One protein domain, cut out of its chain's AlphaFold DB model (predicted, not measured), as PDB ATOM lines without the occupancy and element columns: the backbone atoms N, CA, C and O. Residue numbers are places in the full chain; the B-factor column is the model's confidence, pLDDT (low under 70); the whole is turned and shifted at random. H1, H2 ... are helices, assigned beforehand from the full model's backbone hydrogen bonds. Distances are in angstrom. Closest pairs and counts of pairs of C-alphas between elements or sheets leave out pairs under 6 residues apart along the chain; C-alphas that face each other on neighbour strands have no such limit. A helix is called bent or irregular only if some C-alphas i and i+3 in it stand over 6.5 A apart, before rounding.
ATOM      1  N   LEU A 123     -15.536   9.032 -43.933       95.94
ATOM      2  CA  LEU A 123     -15.234  10.172 -43.069       95.94
ATOM      3  C   LEU A 123     -13.943  10.893 -43.497       95.94
ATOM      4  O   LEU A 123     -13.903  12.126 -43.547       95.94
ATOM      5  N   ALA A 124     -12.902  10.145 -43.873       95.00
ATOM      6  CA  ALA A 124     -11.657  10.686 -44.413       95.00
ATOM      7  C   ALA A 124     -11.895  11.514 -45.682       95.00
ATOM      8  O   ALA A 124     -11.309  12.591 -45.810       95.00
ATOM      9  N   ARG A 125     -12.770  11.064 -46.600       94.06
ATOM     10  CA  ARG A 125     -13.140  11.858 -47.791       94.06
ATOM     11  C   ARG A 125     -13.663  13.223 -47.387       94.06
ATOM     12  O   ARG A 125     -13.216  14.228 -47.930       94.06
ATOM     13  N   GLN A 126     -14.580  13.265 -46.429       91.81
ATOM     14  CA  GLN A 126     -15.213  14.509 -45.998       91.81
ATOM     15  C   GLN A 126     -14.209  15.443 -45.313       91.81
ATOM     16  O   GLN A 126     -14.182  16.640 -45.602       91.81
ATOM     17  N   ARG A 127     -13.337  14.894 -44.461       90.06
ATOM     18  CA  ARG A 127     -12.350  15.667 -43.699       90.06
ATOM     19  C   ARG A 127     -11.184  16.179 -44.537       90.06
ATOM     20  O   ARG A 127     -10.785  17.332 -44.387       90.06
ATOM     21  N   PHE A 128     -10.603  15.328 -45.378       90.94
ATOM     22  CA  PHE A 128      -9.342  15.618 -46.065       90.94
ATOM     23  C   PHE A 128      -9.523  16.024 -47.535       90.94
ATOM     24  O   PHE A 128      -8.548  16.413 -48.177       90.94
ATOM     25  N   ALA A 129     -10.744  16.025 -48.088       87.75
ATOM     26  CA  ALA A 129     -10.982  16.600 -49.417       87.75
ATOM     27  C   ALA A 129     -10.545  18.077 -49.536       87.75
ATOM     28  O   ALA A 129      -9.870  18.390 -50.521       87.75
ATOM     29  N   PRO A 130     -10.832  18.970 -48.561       85.94
ATOM     30  CA  PRO A 130     -10.329  20.345 -48.600       85.94
ATOM     31  C   PRO A 130      -8.797  20.402 -48.604       85.94
ATOM     32  O   PRO A 130      -8.209  21.148 -49.385       85.94
ATOM     33  N   LEU A 131      -8.149  19.548 -47.806       83.56
ATOM     34  CA  LEU A 131      -6.692  19.437 -47.745       83.56
ATOM     35  C   LEU A 131      -6.090  19.048 -49.103       83.56
ATOM     36  O   LEU A 131      -5.118  19.654 -49.549       83.56
ATOM     37  N   ALA A 132      -6.681  18.068 -49.789       83.38
ATOM     38  CA  ALA A 132      -6.241  17.668 -51.124       83.38
ATOM     39  C   ALA A 132      -6.338  18.823 -52.142       83.38
ATOM     40  O   ALA A 132      -5.506  18.935 -53.046       83.38
ATOM     41  N   ASP A 133      -7.330  19.706 -51.998       82.31
ATOM     42  CA  ASP A 133      -7.472  20.898 -52.839       82.31
ATOM     43  C   ASP A 133      -6.473  22.012 -52.485       82.31
ATOM     44  O   ASP A 133      -6.012  22.729 -53.381       82.31
ATOM     45  N   GLU A 134      -6.114  22.153 -51.209       81.62
ATOM     46  CA  GLU A 134      -5.134  23.125 -50.711       81.62
ATOM     47  C   GLU A 134      -3.693  22.738 -51.057       81.62
ATOM     48  O   GLU A 134      -2.921  23.586 -51.517       81.62
ATOM     49  N   ILE A 135      -3.340  21.457 -50.929       77.00
ATOM     50  CA  ILE A 135      -2.020  20.927 -51.300       77.00
ATOM     51  C   ILE A 135      -1.784  21.065 -52.803       77.00
ATOM     52  O   ILE A 135      -0.705  21.467 -53.226       77.00
ATOM     53  N   ARG A 136      -2.810  20.876 -53.639       68.25
ATOM     54  CA  ARG A 136      -2.697  21.150 -55.081       68.25
ATOM     55  C   ARG A 136      -2.289  22.605 -55.385       68.25
ATOM     56  O   ARG A 136      -1.774  22.886 -56.467       68.25
ATOM     57  N   ARG A 137      -2.546  23.538 -54.464       69.31
ATOM     58  CA  ARG A 137      -2.245  24.974 -54.606       69.31
ATOM     59  C   ARG A 137      -0.966  25.401 -53.877       69.31
ATOM     60  O   ARG A 137      -0.505  26.515 -54.115       69.31
ATOM     61  N   SER A 138      -0.396  24.542 -53.032       59.91
ATOM     62  CA  SER A 138       0.671  24.874 -52.081       59.91
ATOM     63  C   SER A 138       1.854  23.915 -52.237       59.91
ATOM     64  O   SER A 138       1.672  22.706 -52.232       59.91
ATOM     65  N   ASN A 139       3.081  24.434 -52.349       63.50
ATOM     66  CA  ASN A 139       4.303  23.623 -52.414       63.50
ATOM     67  C   ASN A 139       5.228  23.978 -51.235       63.50
ATOM     68  O   ASN A 139       5.539  25.167 -51.109       63.50
ATOM     69  N   PRO A 140       5.743  23.014 -50.434       65.69
ATOM     70  CA  PRO A 140       5.551  21.552 -50.488       65.69
ATOM     71  C   PRO A 140       4.429  21.000 -49.561       65.69
ATOM     72  O   PRO A 140       4.177  21.591 -48.508       65.69
ATOM     73  N   PRO A 141       3.822  19.830 -49.878       67.50
ATOM     74  CA  PRO A 141       2.741  19.195 -49.098       67.50
ATOM     75  C   PRO A 141       3.093  18.897 -47.635       67.50
ATOM     76  O   PRO A 141       2.267  19.078 -46.744       67.50
ATOM     77  N   SER A 142       4.343  18.499 -47.387       68.69
ATOM     78  CA  SER A 142       4.872  18.115 -46.071       68.69
ATOM     79  C   SER A 142       4.924  19.260 -45.055       68.69
ATOM     80  O   SER A 142       5.094  19.029 -43.863       68.69
ATOM     81  N   SER A 143       4.769  20.506 -45.511       69.81
ATOM     82  CA  SER A 143       4.676  21.678 -44.635       69.81
ATOM     83  C   SER A 143       3.271  21.916 -44.075       69.81
ATOM     84  O   SER A 143       3.094  22.792 -43.227       69.81
ATOM     85  N   HIS A 144       2.266  21.160 -44.534       78.75
ATOM     86  CA  HIS A 144       0.898  21.319 -44.062       78.75
ATOM     87  C   HIS A 144       0.722  20.680 -42.671       78.75
ATOM     88  O   HIS A 144       1.095  19.519 -42.496       78.75
ATOM     89  N   PRO A 145       0.089  21.358 -41.692       78.56
ATOM     90  CA  PRO A 145      -0.078  20.832 -40.331       78.56
ATOM     91  C   PRO A 145      -0.750  19.454 -40.243       78.56
ATOM     92  O   PRO A 145      -0.459  18.677 -39.346       78.56
ATOM     93  N   LEU A 146      -1.643  19.147 -41.187       84.00
ATOM     94  CA  LEU A 146      -2.369  17.870 -41.249       84.00
ATOM     95  C   LEU A 146      -1.609  16.743 -41.964       84.00
ATOM     96  O   LEU A 146      -2.124  15.631 -42.038       84.00
ATOM     97  N   PHE A 147      -0.424  17.005 -42.519       84.56
ATOM     98  CA  PHE A 147       0.314  15.995 -43.278       84.56
ATOM     99  C   PHE A 147       0.736  14.813 -42.394       84.56
ATOM    100  O   PHE A 147       0.535  13.669 -42.785       84.56
ATOM    101  N   MET A 148       1.186  15.083 -41.162       86.38
ATOM    102  CA  MET A 148       1.518  14.036 -40.183       86.38
ATOM    103  C   MET A 148       0.317  13.139 -39.861       86.38
ATOM    104  O   MET A 148       0.455  11.927 -39.742       86.38
ATOM    105  N   THR A 149      -0.884  13.717 -39.760       90.81
ATOM    106  CA  THR A 149      -2.120  12.947 -39.563       90.81
ATOM    107  C   THR A 149      -2.424  12.052 -40.759       90.81
ATOM    108  O   THR A 149      -2.816  10.903 -40.578       90.81
ATOM    109  N   VAL A 150      -2.243  12.569 -41.977       90.25
ATOM    110  CA  VAL A 150      -2.434  11.792 -43.209       90.25
ATOM    111  C   VAL A 150      -1.471  10.612 -43.259       90.25
ATOM    112  O   VAL A 150      -1.909   9.514 -43.578       90.25
ATOM    113  N   GLU A 151      -0.198  10.824 -42.926       90.00
ATOM    114  CA  GLU A 151       0.802   9.753 -42.864       90.00
ATOM    115  C   GLU A 151       0.437   8.690 -41.829       90.00
ATOM    116  O   GLU A 151       0.433   7.505 -42.146       90.00
ATOM    117  N   ALA A 152       0.085   9.105 -40.613       89.31
ATOM    118  CA  ALA A 152      -0.186   8.187 -39.512       89.31
ATOM    119  C   ALA A 152      -1.500   7.394 -39.662       89.31
ATOM    120  O   ALA A 152      -1.662   6.363 -39.018       89.31
ATOM    121  N   CYS A 153      -2.441   7.869 -40.486       93.06
ATOM    122  CA  CYS A 153      -3.760   7.246 -40.661       93.06
ATOM    123  C   CYS A 153      -4.003   6.741 -42.092       93.06
ATOM    124  O   CYS A 153      -5.155   6.492 -42.469       93.06
ATOM    125  N   ALA A 154      -2.952   6.658 -42.911       92.44
ATOM    126  CA  ALA A 154      -3.044   6.481 -44.356       92.44
ATOM    127  C   ALA A 154      -3.868   5.250 -44.765       92.44
ATOM    128  O   ALA A 154      -4.630   5.309 -45.727       92.44
ATOM    129  N   GLU A 155      -3.816   4.167 -43.994       93.19
ATOM    130  CA  GLU A 155      -4.545   2.928 -44.264       93.19
ATOM    131  C   GLU A 155      -6.066   3.102 -44.229       93.19
ATOM    132  O   GLU A 155      -6.781   2.319 -44.847       93.19
ATOM    133  N   SER A 156      -6.583   4.131 -43.554       95.06
ATOM    134  CA  SER A 156      -8.011   4.477 -43.547       95.06
ATOM    135  C   SER A 156      -8.361   5.660 -44.449       95.06
ATOM    136  O   SER A 156      -9.496   6.140 -44.420       95.06
ATOM    137  N   LEU A 157      -7.425   6.135 -45.275       94.00
ATOM    138  CA  LEU A 157      -7.712   7.119 -46.311       94.00
ATOM    139  C   LEU A 157      -7.975   6.417 -47.651       94.00
ATOM    140  O   LEU A 157      -7.278   5.474 -48.024       94.00
ATOM    141  N   PRO A 158      -8.950   6.895 -48.441       92.69
ATOM    142  CA  PRO A 158      -9.115   6.411 -49.798       92.69
ATOM    143  C   PRO A 158      -7.886   6.657 -50.659       92.69
ATOM    144  O   PRO A 158      -7.323   7.750 -50.663       92.69
ATOM    145  N   VAL A 159      -7.540   5.658 -51.465       90.12
ATOM    146  CA  VAL A 159      -6.395   5.701 -52.378       90.12
ATOM    147  C   VAL A 159      -6.433   6.932 -53.283       90.12
ATOM    148  O   VAL A 159      -5.450   7.657 -53.374       90.12
ATOM    149  N   ASP A 160      -7.582   7.232 -53.890       89.88
ATOM    150  CA  ASP A 160      -7.734   8.387 -54.783       89.88
ATOM    151  C   ASP A 160      -7.524   9.733 -54.065       89.88
ATOM    152  O   ASP A 160      -7.135  10.732 -54.677       89.88
ATOM    153  N   LEU A 161      -7.762   9.768 -52.751       90.94
ATOM    154  CA  LEU A 161      -7.496  10.929 -51.912       90.94
ATOM    155  C   LEU A 161      -6.011  11.013 -51.542       90.94
ATOM    156  O   LEU A 161      -5.421  12.089 -51.658       90.94
ATOM    157  N   LEU A 162      -5.394   9.887 -51.166       89.75
ATOM    158  CA  LEU A 162      -3.955   9.800 -50.905       89.75
ATOM    159  C   LEU A 162      -3.135  10.191 -52.131       89.75
ATOM    160  O   LEU A 162      -2.225  10.998 -52.001       89.75
ATOM    161  N   GLU A 163      -3.487   9.719 -53.327       89.25
ATOM    162  CA  GLU A 163      -2.796  10.076 -54.574       89.25
ATOM    163  C   GLU A 163      -2.764  11.590 -54.816       89.25
ATOM    164  O   GLU A 163      -1.802  12.116 -55.377       89.25
ATOM    165  N   ARG A 164      -3.805  12.310 -54.385       87.25
ATOM    166  CA  ARG A 164      -3.890  13.771 -54.518       87.25
ATOM    167  C   ARG A 164      -3.085  14.514 -53.455       87.25
ATOM    168  O   ARG A 164      -2.621  15.617 -53.731       87.25
ATOM    169  N   ILE A 165      -2.956  13.943 -52.258       86.19
ATOM    170  CA  ILE A 165      -2.252  14.549 -51.120       86.19
ATOM    171  C   ILE A 165      -0.753  14.228 -51.173       86.19
ATOM    172  O   ILE A 165       0.082  15.129 -51.109       86.19
ATOM    173  N   SER A 166      -0.419  12.947 -51.314       85.56
ATOM    174  CA  SER A 166       0.936  12.409 -51.391       85.56
ATOM    175  C   SER A 166       0.970  11.174 -52.306       85.56
ATOM    176  O   SER A 166       0.689  10.052 -51.872       85.56
ATOM    177  N   PRO A 167       1.362  11.343 -53.582       83.31
ATOM    178  CA  PRO A 167       1.517  10.228 -54.516       83.31
ATOM    179  C   PRO A 167       2.540   9.178 -54.066       83.31
ATOM    180  O   PRO A 167       2.508   8.054 -54.559       83.31
ATOM    181  N   GLU A 168       3.491   9.546 -53.205       82.81
ATOM    182  CA  GLU A 168       4.501   8.627 -52.673       82.81
ATOM    183  C   GLU A 168       3.884   7.685 -51.639       82.81
ATOM    184  O   GLU A 168       3.991   6.474 -51.815       82.81
ATOM    185  N   LEU A 169       3.127   8.219 -50.672       81.94
ATOM    186  CA  LEU A 169       2.375   7.400 -49.712       81.94
ATOM    187  C   LEU A 169       1.400   6.471 -50.436       81.94
ATOM    188  O   LEU A 169       1.383   5.274 -50.174       81.94
ATOM    189  N   ALA A 170       0.653   6.980 -51.420       83.06
ATOM    190  CA  ALA A 170      -0.249   6.141 -52.207       83.06
ATOM    191  C   ALA A 170       0.475   4.933 -52.835       83.06
ATOM    192  O   ALA A 170      -0.038   3.819 -52.789       83.06
ATOM    193  N   ARG A 171       1.693   5.119 -53.370       80.75
ATOM    194  CA  ARG A 171       2.496   4.013 -53.924       80.75
ATOM    195  C   ARG A 171       2.962   3.030 -52.856       80.75
ATOM    196  O   ARG A 171       2.973   1.836 -53.132       80.75
ATOM    197  N   GLU A 172       3.347   3.516 -51.679       76.75
ATOM    198  CA  GLU A 172       3.739   2.662 -50.550       76.75
ATOM    199  C   GLU A 172       2.580   1.766 -50.102       76.75
ATOM    200  O   GLU A 172       2.796   0.579 -49.896       76.75
ATOM    201  N   HIS A 173       1.348   2.286 -50.070       67.88
ATOM    202  CA  HIS A 173       0.145   1.504 -49.743       67.88
ATOM    203  C   HIS A 173      -0.404   0.672 -50.922       67.88
ATOM    204  O   HIS A 173      -1.256  -0.191 -50.724       67.88
ATOM    205  N   HIS A 174       0.083   0.899 -52.149       58.00
ATOM    206  CA  HIS A 174      -0.144   0.021 -53.306       58.00
ATOM    207  C   HIS A 174       0.852  -1.151 -53.383       58.00
ATOM    208  O   HIS A 174       0.584  -2.129 -54.087       58.00
ATOM    209  N   GLY A 175       2.001  -1.047 -52.708       46.25
ATOM    210  CA  GLY A 175       2.939  -2.144 -52.469       46.25
ATOM    211  C   GLY A 175       2.603  -2.867 -51.165       46.25
ATOM    212  O   GLY A 175       1.836  -2.350 -50.364       46.25
ATOM    213  N   GLU A 176       3.126  -4.083 -50.978       42.75
ATOM    214  CA  GLU A 176       2.894  -4.924 -49.789       42.75
ATOM    215  C   GLU A 176       2.807  -4.111 -48.487       42.75
ATOM    216  O   GLU A 176       3.681  -3.283 -48.219       42.75
TER     217      GLU A 176
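Overview. This is residues 123 to 176 of the 204 residues of an uncharacterized protein of Noviherbaspirillum autotrophicum (UniProt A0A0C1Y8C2). Three helices, H1, H3 and H4, stand side by side in a bowed row with H3 in the middle, and the short helix H2 is set over the inner side of the bow, loosely, without clearly touching any of them. A long loop, residues 136 to 146, leads from the end of H1 to H2, while H4 and the last residues, 175 and 176, reach out at the other end of the longest axis. The printed part has 54 residues with four named helices, in the order H1, H2, H3, H4, and no named strand; the class is all helix. The whole is compact, with a radius of gyration of the C-alphas of 10.1 A and spans of 30 by 23 by 17 A.

Along the chain. H1, the longest helix, is residues 123 to 135, 18.9 A from its first C-alpha at (-15.234, 10.172, -43.069) to its last at (-2.020, 20.927, -51.300). It is irregular: C-alphas 127 and 130 are 7.1 A apart. H3 is residues 159 to 165, 9.9 A long. H4 is residues 167 to 174, 10.4 A long, and ends at C-alpha 174 at (-0.144, 0.021, -53.306). H2 is residues 147 to 152, 8.7 A long, beginning at C-alpha 147 at (0.314, 15.995, -43.278).

Arrangement. H1 touches H3, where the closest C-alphas, those of Ala 132 and Ile 165, are 5.1 A apart. These two run the same way at a shallow tilt of 34 degrees, only just short of steep. H3 also touches H4, with the C-alphas of Glu 163 and Ala 170 the closest at 5.3 A. H3 and H4 form a helical hairpin, running opposite ways at a shallow tilt of 23 degrees. H1 and H4 are apart. H2 is close to H4 but not clearly touching it: their closest C-alphas, those of Glu 151 and Leu 169, are 7.4 A apart, and the two run the same way at a shallow tilt of 11 degrees. H2 and H1 are near each other, with 5 pairs of C-alphas within 10 A. H2 and H3 are only just apart, their closest C-alphas being 8.1 A from each other. Each O i to N i+4 pair is within hydrogen-bond range in H2 and H4; the count is 7 of 9 in H1 and 2 of 3 in H3.

Size, cuts and confidence. The two C-alphas farthest apart, those of Arg 137 and Glu 176, are 30.7 A from each other. The printed part has no cut. The link from H1 to H2, 11 residues, is long; that from H2 to H3, 6 residues, is short; that from H3 to H4, 1 residue, is tight. The mean pLDDT of the printed part is 81.8, and residues 136 to 143 and 173 to 176 of this model are under 70.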